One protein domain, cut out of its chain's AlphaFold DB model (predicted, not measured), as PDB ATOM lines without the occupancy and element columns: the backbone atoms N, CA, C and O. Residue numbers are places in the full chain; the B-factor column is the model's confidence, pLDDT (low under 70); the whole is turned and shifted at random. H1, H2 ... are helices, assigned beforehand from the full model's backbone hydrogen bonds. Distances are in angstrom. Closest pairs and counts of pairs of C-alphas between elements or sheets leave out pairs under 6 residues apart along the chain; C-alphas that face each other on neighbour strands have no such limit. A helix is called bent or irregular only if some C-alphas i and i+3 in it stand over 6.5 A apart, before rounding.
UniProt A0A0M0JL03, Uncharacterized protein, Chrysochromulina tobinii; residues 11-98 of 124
ATOM      1  N   ASP A  11     110.382 136.758 113.270       82.69
ATOM      2  CA  ASP A  11     110.027 135.390 112.884       82.69
ATOM      3  C   ASP A  11     109.839 135.231 111.370       82.69
ATOM      4  O   ASP A  11     110.362 134.292 110.772       82.69
ATOM      5  N   GLN A  12     109.155 136.174 110.713       85.00
ATOM      6  CA  GLN A  12     108.960 136.138 109.259       85.00
ATOM      7  C   GLN A  12     110.288 136.259 108.510       85.00
ATOM      8  O   GLN A  12     110.512 135.554 107.525       85.00
ATOM      9  N   THR A  13     111.179 137.134 108.984       85.06
ATOM     10  CA  THR A  13     112.494 137.308 108.358       85.06
ATOM     11  C   THR A  13     113.368 136.070 108.513       85.06
ATOM     12  O   THR A  13     114.040 135.693 107.558       85.06
ATOM     13  N   VAL A  14     113.318 135.399 109.669       83.44
ATOM     14  CA  VAL A  14     114.070 134.164 109.930       83.44
ATOM     15  C   VAL A  14     113.540 133.013 109.076       83.44
ATOM     16  O   VAL A  14     114.331 132.320 108.439       83.44
ATOM     17  N   LEU A  15     112.217 132.836 109.007       88.56
ATOM     18  CA  LEU A  15     111.602 131.787 108.188       88.56
ATOM     19  C   LEU A  15     111.934 131.964 106.707       88.56
ATOM     20  O   LEU A  15     112.352 131.014 106.047       88.56
ATOM     21  N   GLN A  16     111.807 133.188 106.191       88.94
ATOM     22  CA  GLN A  16     112.138 133.456 104.798       88.94
ATOM     23  C   GLN A  16     113.645 133.335 104.547       88.94
ATOM     24  O   GLN A  16     114.049 132.835 103.503       88.94
ATOM     25  N   HIS A  17     114.493 133.717 105.505       88.19
ATOM     26  CA  HIS A  17     115.932 133.493 105.401       88.19
ATOM     27  C   HIS A  17     116.264 132.000 105.272       88.19
ATOM     28  O   HIS A  17     117.006 131.622 104.367       88.19
ATOM     29  N   ALA A  18     115.673 131.151 106.118       87.44
ATOM     30  CA  ALA A  18     115.873 129.705 106.074       87.44
ATOM     31  C   ALA A  18     115.405 129.100 104.738       87.44
ATOM     32  O   ALA A  18     116.125 128.310 104.128       87.44
ATOM     33  N   GLU A  19     114.242 129.526 104.239       91.38
ATOM     34  CA  GLU A  19     113.722 129.102 102.935       91.38
ATOM     35  C   GLU A  19     114.688 129.445 101.789       91.38
ATOM     36  O   GLU A  19     114.997 128.596 100.951       91.38
ATOM     37  N   LEU A  20     115.209 130.674 101.757       90.38
ATOM     38  CA  LEU A  20     116.148 131.102 100.719       90.38
ATOM     39  C   LEU A  20     117.444 130.280 100.732       90.38
ATOM     40  O   LEU A  20     117.979 129.955  99.670       90.38
ATOM     41  N   LEU A  21     117.942 129.924 101.919       88.44
ATOM     42  CA  LEU A  21     119.124 129.075 102.068       88.44
ATOM     43  C   LEU A  21     118.857 127.641 101.594       88.44
ATOM     44  O   LEU A  21     119.702 127.062 100.909       88.44
ATOM     45  N   GLN A  22     117.665 127.103 101.866       87.75
ATOM     46  CA  GLN A  22     117.242 125.797 101.358       87.75
ATOM     47  C   GLN A  22     117.214 125.772  99.822       87.75
ATOM     48  O   GLN A  22     117.781 124.867  99.207       87.75
ATOM     49  N   VAL A  23     116.651 126.808  99.185       88.56
ATOM     50  CA  VAL A  23     116.638 126.922  97.716       88.56
ATOM     51  C   VAL A  23     118.061 126.942  97.151       88.56
ATOM     52  O   VAL A  23     118.337 126.253  96.167       88.56
ATOM     53  N   LEU A  24     118.990 127.681  97.770       87.31
ATOM     54  CA  LEU A  24     120.397 127.695  97.350       87.31
ATOM     55  C   LEU A  24     121.056 126.315  97.474       87.31
ATOM     56  O   LEU A  24     121.784 125.905  96.565       87.31
ATOM     57  N   ALA A  25     120.789 125.590  98.561       85.25
ATOM     58  CA  ALA A  25     121.306 124.242  98.767       85.25
ATOM     59  C   ALA A  25     120.784 123.266  97.701       85.25
ATOM     60  O   ALA A  25     121.556 122.482  97.145       85.25
ATOM     61  N   ASP A  26     119.501 123.342  97.352       84.88
ATOM     62  CA  ASP A  26     118.907 122.468  96.338       84.88
ATOM     63  C   ASP A  26     119.404 122.802  94.930       84.88
ATOM     64  O   ASP A  26     119.729 121.895  94.161       84.88
ATOM     65  N   VAL A  27     119.562 124.092  94.607       84.75
ATOM     66  CA  VAL A  27     120.241 124.524  93.376       84.75
ATOM     67  C   VAL A  27     121.661 123.952  93.325       84.75
ATOM     68  O   VAL A  27     122.076 123.424  92.294       84.75
ATOM     69  N   HIS A  28     122.414 124.008  94.424       82.06
ATOM     70  CA  HIS A  28     123.775 123.474  94.463       82.06
ATOM     71  C   HIS A  28     123.813 121.956  94.245       82.06
ATOM     72  O   HIS A  28     124.604 121.475  93.432       82.06
ATOM     73  N   LYS A  29     122.924 121.198  94.903       82.69
ATOM     74  CA  LYS A  29     122.809 119.741  94.721       82.69
ATOM     75  C   LYS A  29     122.529 119.368  93.266       82.69
ATOM     76  O   LYS A  29     123.194 118.480  92.740       82.69
ATOM     77  N   ARG A  30     121.598 120.064  92.603       78.06
ATOM     78  CA  ARG A  30     121.258 119.817  91.189       78.06
ATOM     79  C   ARG A  30     122.411 120.109  90.237       78.06
ATOM     80  O   ARG A  30     122.581 119.414  89.243       78.06
ATOM     81  N   ASN A  31     123.215 121.119  90.554       73.94
ATOM     82  CA  ASN A  31     124.318 121.558  89.703       73.94
ATOM     83  C   ASN A  31     125.662 120.885  90.034       73.94
ATOM     84  O   ASN A  31     126.694 121.241  89.449       73.94
ATOM     85  N   LYS A  32     125.666 119.887  90.935       66.25
ATOM     86  CA  LYS A  32     126.821 119.049  91.291       66.25
ATOM     87  C   LYS A  32     127.230 118.186  90.083       66.25
ATOM     88  O   LYS A  32     126.885 117.018  89.973       66.25
ATOM     89  N   GLY A  33     127.917 118.815  89.132       62.53
ATOM     90  CA  GLY A  33     128.201 118.279  87.793       62.53
ATOM     91  C   GLY A  33     128.645 119.335  86.768       62.53
ATOM     92  O   GLY A  33     129.108 118.983  85.688       62.53
ATOM     93  N   GLY A  34     128.569 120.629  87.108       57.44
ATOM     94  CA  GLY A  34     129.304 121.692  86.410       57.44
ATOM     95  C   GLY A  34     128.531 122.478  85.348       57.44
ATOM     96  O   GLY A  34     129.103 123.394  84.762       57.44
ATOM     97  N   ARG A  35     127.244 122.195  85.115       58.56
ATOM     98  CA  ARG A  35     126.385 123.068  84.297       58.56
ATOM     99  C   ARG A  35     125.268 123.650  85.135       58.56
ATOM    100  O   ARG A  35     124.274 122.978  85.369       58.56
ATOM    101  N   ASN A  36     125.435 124.915  85.506       66.50
ATOM    102  CA  ASN A  36     124.340 125.701  86.048       66.50
ATOM    103  C   ASN A  36     123.338 125.990  84.933       66.50
ATOM    104  O   ASN A  36     123.694 126.593  83.916       66.50
ATOM    105  N   ASP A  37     122.087 125.582  85.124       79.81
ATOM    106  CA  ASP A  37     121.020 126.033  84.242       79.81
ATOM    107  C   ASP A  37     120.825 127.557  84.369       79.81
ATOM    108  O   ASP A  37     121.069 128.153  85.423       79.81
ATOM    109  N   LYS A  38     120.381 128.212  83.289       83.25
ATOM    110  CA  LYS A  38     120.150 129.662  83.277       83.25
ATOM    111  C   LYS A  38     119.206 130.092  84.411       83.25
ATOM    112  O   LYS A  38     119.492 131.086  85.072       83.25
ATOM    113  N   HIS A  39     118.129 129.343  84.668       85.44
ATOM    114  CA  HIS A  39     117.128 129.682  85.685       85.44
ATOM    115  C   HIS A  39     117.656 129.455  87.092       85.44
ATOM    116  O   HIS A  39     117.447 130.289  87.962       85.44
ATOM    117  N   ASP A  40     118.423 128.390  87.310       85.25
ATOM    118  CA  ASP A  40     119.121 128.178  88.581       85.25
ATOM    119  C   ASP A  40     120.156 129.279  88.845       85.25
ATOM    120  O   ASP A  40     120.274 129.782  89.963       85.25
ATOM    121  N   THR A  41     120.845 129.735  87.799       84.00
ATOM    122  CA  THR A  41     121.765 130.872  87.895       84.00
ATOM    123  C   THR A  41     121.017 132.176  88.203       84.00
ATOM    124  O   THR A  41     121.539 133.006  88.948       84.00
ATOM    125  N   ALA A  42     119.812 132.368  87.658       86.38
ATOM    126  CA  ALA A  42     118.948 133.511  87.958       86.38
ATOM    127  C   ALA A  42     118.451 133.479  89.414       86.38
ATOM    128  O   ALA A  42     118.554 134.486  90.112       86.38
ATOM    129  N   ARG A  43     118.014 132.308  89.910       89.12
ATOM    130  CA  ARG A  43     117.629 132.102  91.318       89.12
ATOM    131  C   ARG A  43     118.771 132.476  92.258       89.12
ATOM    132  O   ARG A  43     118.583 133.299  93.145       89.12
ATOM    133  N   VAL A  44     119.969 131.928  92.042       87.12
ATOM    134  CA  VAL A  44     121.139 132.212  92.897       87.12
ATOM    135  C   VAL A  44     121.467 133.702  92.920       87.12
ATOM    136  O   VAL A  44     121.685 134.255  93.996       87.12
ATOM    137  N   ARG A  45     121.475 134.350  91.747       86.31
ATOM    138  CA  ARG A  45     121.736 135.791  91.625       86.31
ATOM    139  C   ARG A  45     120.709 136.611  92.390       86.31
ATOM    140  O   ARG A  45     121.085 137.376  93.269       86.31
ATOM    141  N   PHE A  46     119.423 136.393  92.126       89.94
ATOM    142  CA  PHE A  46     118.352 137.107  92.815       89.94
ATOM    143  C   PHE A  46     118.447 136.955  94.337       89.94
ATOM    144  O   PHE A  46     118.362 137.937  95.078       89.94
ATOM    145  N   ILE A  47     118.666 135.724  94.809       89.75
ATOM    146  CA  ILE A  47     118.718 135.437  96.240       89.75
ATOM    147  C   ILE A  47     119.893 136.168  96.905       89.75
ATOM    148  O   ILE A  47     119.705 136.813  97.938       89.75
ATOM    149  N   LYS A  48     121.092 136.099  96.314       85.56
ATOM    150  CA  LYS A  48     122.301 136.714  96.882       85.56
ATOM    151  C   LYS A  48     122.297 138.238  96.778       85.56
ATOM    152  O   LYS A  48     122.563 138.911  97.774       85.56
ATOM    153  N   ASP A  49     121.979 138.770  95.603       83.81
ATOM    154  CA  ASP A  49     122.125 140.198  95.311       83.81
ATOM    155  C   ASP A  49     120.980 141.023  95.925       83.81
ATOM    156  O   ASP A  49     121.197 142.143  96.403       83.81
ATOM    157  N   PHE A  50     119.766 140.456  95.976       86.06
ATOM    158  CA  PHE A  50     118.555 141.177  96.375       86.06
ATOM    159  C   PHE A  50     117.906 140.611  97.636       86.06
ATOM    160  O   PHE A  50     117.741 141.347  98.610       86.06
ATOM    161  N   ALA A  51     117.546 139.325  97.653       88.69
ATOM    162  CA  ALA A  51     116.672 138.771  98.690       88.69
ATOM    163  C   ALA A  51     117.321 138.767 100.086       88.69
ATOM    164  O   ALA A  51     116.807 139.386 101.018       88.69
ATOM    165  N   LEU A  52     118.495 138.139 100.224       87.19
ATOM    166  CA  LEU A  52     119.222 138.071 101.498       87.19
ATOM    167  C   LEU A  52     119.634 139.459 101.987       87.19
ATOM    168  O   LEU A  52     119.601 139.748 103.183       87.19
ATOM    169  N   ARG A  53     119.998 140.347 101.058       83.06
ATOM    170  CA  ARG A  53     120.323 141.736 101.378       83.06
ATOM    171  C   ARG A  53     119.101 142.491 101.894       83.06
ATOM    172  O   ARG A  53     119.230 143.216 102.873       83.06
ATOM    173  N   GLY A  54     117.937 142.317 101.270       84.56
ATOM    174  CA  GLY A  54     116.671 142.915 101.698       84.56
ATOM    175  C   GLY A  54     116.267 142.479 103.105       84.56
ATOM    176  O   GLY A  54     115.923 143.330 103.930       84.56
ATOM    177  N   LEU A  55     116.420 141.189 103.412       85.12
ATOM    178  CA  LEU A  55     116.121 140.633 104.733       85.12
ATOM    179  C   LEU A  55     116.951 141.267 105.855       85.12
ATOM    180  O   LEU A  55     116.407 141.533 106.923       85.12
ATOM    181  N   ARG A  56     118.224 141.614 105.607       82.12
ATOM    182  CA  ARG A  56     119.065 142.355 106.577       82.12
ATOM    183  C   ARG A  56     118.490 143.721 106.962       82.12
ATOM    184  O   ARG A  56     118.845 144.260 108.003       82.12
ATOM    185  N   PHE A  57     117.613 144.278 106.128       83.94
ATOM    186  CA  PHE A  57     116.904 145.533 106.373       83.94
ATOM    187  C   PHE A  57     115.426 145.316 106.737       83.94
ATOM    188  O   PHE A  57     114.631 146.247 106.624       83.94
ATOM    189  N   GLY A  58     115.037 144.095 107.120       81.00
ATOM    190  CA  GLY A  58     113.660 143.753 107.487       81.00
ATOM    191  C   GLY A  58     112.678 143.749 106.312       81.00
ATOM    192  O   GLY A  58     111.468 143.837 106.523       81.00
ATOM    193  N   LYS A  59     113.176 143.680 105.069       87.06
ATOM    194  CA  LYS A  59     112.344 143.631 103.861       87.06
ATOM    195  C   LYS A  59     112.178 142.190 103.409       87.06
ATOM    196  O   LYS A  59     113.153 141.560 103.007       87.06
ATOM    197  N   LEU A  60     110.942 141.703 103.442       89.31
ATOM    198  CA  LEU A  60     110.613 140.393 102.896       89.31
ATOM    199  C   LEU A  60     110.688 140.402 101.369       89.31
ATOM    200  O   LEU A  60     110.433 141.416 100.716       89.31
ATOM    201  N   VAL A  61     111.004 139.240 100.810       89.19
ATOM    202  CA  VAL A  61     110.904 138.968  99.379       89.19
ATOM    203  C   VAL A  61     109.432 139.050  98.969       89.19
ATOM    204  O   VAL A  61     108.596 138.409  99.617       89.19
ATOM    205  N   PRO A  62     109.096 139.805  97.909       90.56
ATOM    206  CA  PRO A  62     107.740 139.847  97.379       90.56
ATOM    207  C   PRO A  62     107.238 138.453  96.991       90.56
ATOM    208  O   PRO A  62     107.979 137.657  96.415       90.56
ATOM    209  N   THR A  63     105.956 138.168  97.234       88.19
ATOM    210  CA  THR A  63     105.352 136.857  96.936       88.19
ATOM    211  C   THR A  63     105.534 136.443  95.475       88.19
ATOM    212  O   THR A  63     105.862 135.297  95.205       88.19
ATOM    213  N   ALA A  64     105.415 137.384  94.534       87.25
ATOM    214  CA  ALA A  64     105.605 137.103  93.110       87.25
ATOM    215  C   ALA A  64     107.019 136.593  92.780       87.25
ATOM    216  O   ALA A  64     107.177 135.772  91.880       87.25
ATOM    217  N   ASP A  65     108.041 137.059  93.504       91.12
ATOM    218  CA  ASP A  65     109.415 136.582  93.338       91.12
ATOM    219  C   ASP A  65     109.642 135.266  94.089       91.12
ATOM    220  O   ASP A  65     110.319 134.381  93.565       91.12
ATOM    221  N   LEU A  66     109.024 135.097  95.270       89.12
ATOM    222  CA  LEU A  66     109.014 133.819  95.992       89.12
ATOM    223  C   LEU A  66     108.442 132.689  95.132       89.12
ATOM    224  O   LEU A  66     109.025 131.611  95.051       89.12
ATOM    225  N   ASP A  67     107.324 132.939  94.457       89.44
ATOM    226  CA  ASP A  67     106.688 131.944  93.599       89.44
ATOM    227  C   ASP A  67     107.621 131.516  92.463       89.44
ATOM    228  O   ASP A  67     107.674 130.336  92.125       89.44
ATOM    229  N   MET A  68     108.416 132.442  91.913       90.06
ATOM    230  CA  MET A  68     109.394 132.125  90.871       90.06
ATOM    231  C   MET A  68     110.586 131.333  91.417       90.06
ATOM    232  O   MET A  68     110.980 130.337  90.812       90.06
ATOM    233  N   ILE A  69     111.148 131.698  92.573       89.25
ATOM    234  CA  ILE A  69     112.278 130.936  93.139       89.25
ATOM    235  C   ILE A  69     111.865 129.525  93.588       89.25
ATOM    236  O   ILE A  69     112.699 128.624  93.525       89.25
ATOM    237  N   ARG A  70     110.592 129.330  93.966       87.56
ATOM    238  CA  ARG A  70     109.990 128.039  94.349       87.56
ATOM    239  C   ARG A  70     109.661 127.129  93.172       87.56
ATOM    240  O   ARG A  70     109.390 125.951  93.386       87.56
ATOM    241  N   LEU A  71     109.636 127.657  91.946       85.44
ATOM    242  CA  LEU A  71     109.343 126.839  90.773       85.44
ATOM    243  C   LEU A  71     110.335 125.681  90.645       85.44
ATOM    244  O   LEU A  71     111.511 125.803  90.993       85.44
ATOM    245  N   GLU A  72     109.850 124.596  90.054       80.00
ATOM    246  CA  GLU A  72     110.628 123.400  89.745       80.00
ATOM    247  C   GLU A  72     111.859 123.705  88.867       80.00
ATOM    248  O   GLU A  72     111.956 124.766  88.223       80.00
ATOM    249  N   PRO A  73     112.850 122.797  88.838       76.81
ATOM    250  CA  PRO A  73     113.998 122.917  87.950       76.81
ATOM    251  C   PRO A  73     113.552 123.047  86.492       76.81
ATOM    252  O   PRO A  73     112.539 122.488  86.084       76.81
ATOM    253  N   LYS A  74     114.338 123.741  85.664       76.06
ATOM    254  CA  LYS A  74     113.963 124.000  84.264       76.06
ATOM    255  C   LYS A  74     113.620 122.738  83.472       76.06
ATOM    256  O   LYS A  74     112.756 122.804  82.608       76.06
ATOM    257  N   ALA A  75     114.279 121.614  83.759       68.06
ATOM    258  CA  ALA A  75     114.011 120.336  83.099       68.06
ATOM    259  C   ALA A  75     112.537 119.893  83.211       68.06
ATOM    260  O   ALA A  75     112.057 119.165  82.349       68.06
ATOM    261  N   GLU A  76     111.829 120.367  84.236       75.69
ATOM    262  CA  GLU A  76     110.426 120.059  84.527       75.69
ATOM    263  C   GLU A  76     109.486 121.223  84.146       75.69
ATOM    264  O   GLU A  76     108.269 121.056  84.041       75.69
ATOM    265  N   LEU A  77     110.033 122.413  83.861       80.19
ATOM    266  CA  LEU A  77     109.248 123.580  83.466       80.19
ATOM    267  C   LEU A  77     108.792 123.484  82.011       80.19
ATOM    268  O   LEU A  77     109.588 123.370  81.080       80.19
ATOM    269  N   SER A  78     107.489 123.656  81.800       78.25
ATOM    270  CA  SER A  78     106.887 123.707  80.470       78.25
ATOM    271  C   SER A  78     105.836 124.812  80.350       78.25
ATOM    272  O   SER A  78     105.289 125.314  81.341       78.25
ATOM    273  N   GLY A  79     105.578 125.224  79.106       85.12
ATOM    274  CA  GLY A  79     104.494 126.141  78.763       85.12
ATOM    275  C   GLY A  79     104.568 127.495  79.496       85.12
ATOM    276  O   GLY A  79     105.639 128.107  79.544       85.12
ATOM    277  N   PRO A  80     103.456 127.989  80.074       86.81
ATOM    278  CA  PRO A  80     103.392 129.315  80.699       86.81
ATOM    279  C   PRO A  80     104.387 129.534  81.845       86.81
ATOM    280  O   PRO A  80     104.876 130.647  82.022       86.81
ATOM    281  N   LYS A  81     104.733 128.487  82.610       83.31
ATOM    282  CA  LYS A  81     105.688 128.599  83.728       83.31
ATOM    283  C   LYS A  81     107.099 128.924  83.236       83.31
ATOM    284  O   LYS A  81     107.784 129.745  83.841       83.31
ATOM    285  N   LEU A  82     107.507 128.328  82.113       85.75
ATOM    286  CA  LEU A  82     108.799 128.602  81.483       85.75
ATOM    287  C   LEU A  82     108.874 130.056  80.992       85.75
ATOM    288  O   LEU A  82     109.852 130.750  81.263       85.75
ATOM    289  N   ALA A  83     107.811 130.536  80.340       88.19
ATOM    290  CA  ALA A  83     107.721 131.915  79.863       88.19
ATOM    291  C   ALA A  83     107.755 132.935  81.016       88.19
ATOM    292  O   ALA A  83     108.445 133.951  80.925       88.19
ATOM    293  N   SER A  84     107.062 132.646  82.122       88.56
ATOM    294  CA  SER A  84     107.093 133.477  83.331       88.56
ATOM    295  C   SER A  84     108.482 133.526  83.966       88.56
ATOM    296  O   SER A  84     108.942 134.610  84.322       88.56
ATOM    297  N   MET A  85     109.178 132.388  84.045       88.44
ATOM    298  CA  MET A  85     110.551 132.325  84.554       88.44
ATOM    299  C   MET A  85     111.525 133.100  83.653       88.44
ATOM    300  O   MET A  85     112.376 133.837  84.144       88.44
ATOM    301  N   ASP A  86     111.367 133.009  82.332       88.44
ATOM    302  CA  ASP A  86     112.171 133.776  81.377       88.44
ATOM    303  C   ASP A  86     111.934 135.288  81.476       88.44
ATOM    304  O   ASP A  86     112.876 136.079  81.387       88.44
ATOM    305  N   ALA A  87     110.681 135.709  81.659       89.75
ATOM    306  CA  ALA A  87     110.348 137.110  81.894       89.75
ATOM    307  C   ALA A  87     110.872 137.594  83.255       89.75
ATOM    308  O   ALA A  87     111.301 138.739  83.389       89.75
ATOM    309  N   TRP A  88     110.851 136.728  84.267       90.56
ATOM    310  CA  TRP A  88     111.377 137.023  85.593       90.56
ATOM    311  C   TRP A  88     112.905 137.175  85.606       90.56
ATOM    312  O   TRP A  88     113.387 138.168  86.142       90.56
ATOM    313  N   ASP A  89     113.646 136.284  84.941       87.25
ATOM    314  CA  ASP A  89     115.106 136.377  84.757       87.25
ATOM    315  C   ASP A  89     115.503 137.708  84.094       87.25
ATOM    316  O   ASP A  89     116.382 138.422  84.570       87.25
ATOM    317  N   LYS A  90     114.770 138.130  83.054       87.12
ATOM    318  CA  LYS A  90     115.002 139.424  82.387       87.12
ATOM    319  C   LYS A  90     114.761 140.641  83.285       87.12
ATOM    320  O   LYS A  90     115.397 141.671  83.077       87.12
ATOM    321  N   ARG A  91     113.832 140.550  84.243       85.56
ATOM    322  CA  ARG A  91     113.543 141.634  85.201       85.56
ATOM    323  C   ARG A  91     114.611 141.765  86.283       85.56
ATOM    324  O   ARG A  91     114.743 142.845  86.851       85.56
ATOM    325  N   HIS A  92     115.376 140.704  86.526       81.81
ATOM    326  CA  HIS A  92     116.425 140.649  87.540       81.81
ATOM    327  C   HIS A  92     117.797 140.425  86.890       81.81
ATOM    328  O   HIS A  92     118.420 139.378  87.097       81.81
ATOM    329  N   PRO A  93     118.286 141.389  86.085       76.06
ATOM    330  CA  PRO A  93     119.618 141.286  85.513       76.06
ATOM    331  C   PRO A  93     120.673 141.240  86.631       76.06
ATOM    332  O   PRO A  93     120.435 141.755  87.727       76.06
ATOM    333  N   PRO A  94     121.846 140.635  86.368       68.94
ATOM    334  CA  PRO A  94     122.932 140.596  87.343       68.94
ATOM    335  C   PRO A  94     123.295 142.009  87.822       68.94
ATOM    336  O   PRO A  94     123.393 142.927  87.001       68.94
ATOM    337  N   ASP A  95     123.504 142.181  89.133       66.88
ATOM    338  CA  ASP A  95     123.943 143.469  89.677       66.88
ATOM    339  C   ASP A  95     125.323 143.808  89.072       66.88
ATOM    340  O   ASP A  95     126.242 142.984  89.137       66.88
ATOM    341  N   PRO A  96     125.516 144.999  88.475       59.94
ATOM    342  CA  PRO A  96     126.813 145.412  87.936       59.94
ATOM    343  C   PRO A  96     127.935 145.410  88.988       59.94
ATOM    344  O   PRO A  96     129.103 145.292  88.628       59.94
ATOM    345  N   ARG A  97     127.609 145.495  90.286       60.72
ATOM    346  CA  ARG A  97     128.574 145.347  91.390       60.72
ATOM    347  C   ARG A  97     128.950 143.894  91.670       60.72
ATOM    348  O   ARG A  97     130.024 143.644  92.203       60.72
ATOM    349  N   SER A  98     128.111 142.943  91.273       54.06
ATOM    350  CA  SER A  98     128.426 141.515  91.327       54.06
ATOM    351  C   SER A  98     129.336 141.092  90.166       54.06
ATOM    352  O   SER A  98     129.957 140.044  90.250       54.06
TER     353      SER A  98
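Overview. This is residues 11 to 98 of the 124 residues of an uncharacterized protein of Chrysochromulina tobinii (UniProt A0A0M0JL03). Long helices H1 and H2 lie side by side as a hairpin; H4 crosses H2 near residues 39 to 42, and short H3 sits near H1, H2 and H4. The printed part has 88 residues, with four named helices in chain order and no named strand: all helix. It is compact, radius of gyration of the C-alphas 12.8 A, spanning 34 by 27 by 26 A.

Along the chain. H1, residues 11 to 30, runs 29.0 A from C-alpha 11 at (110.027, 135.390, 112.884). H2, residues 38 to 55, runs 24.4 A and is irregular: C-alphas 49 and 52 are 7.2 A apart. H3 is residues 63 to 69; H4, residues 80 to 91, ends at C-alpha 91, (113.543, 141.634, 85.201).

Arrangement. H1 and H2 touch, a helical hairpin at a shallow tilt of 23 degrees; their closest C-alphas, Thr 13 and Leu 55, are 6.1 A apart. H2 touches H4 with residues 39 to 42 alone, closest C-alphas Ala 42 and Asp 89, 5.8 A. Every O i to N i+4 pair is within hydrogen-bond range in H1 and H4, 12 of 14 in H2, 2 of 3 in H3.

Size, cuts and confidence. The printed part has no cut and no long link. Residues 32 to 36, 75 and 94 to 98 have pLDDT under 70.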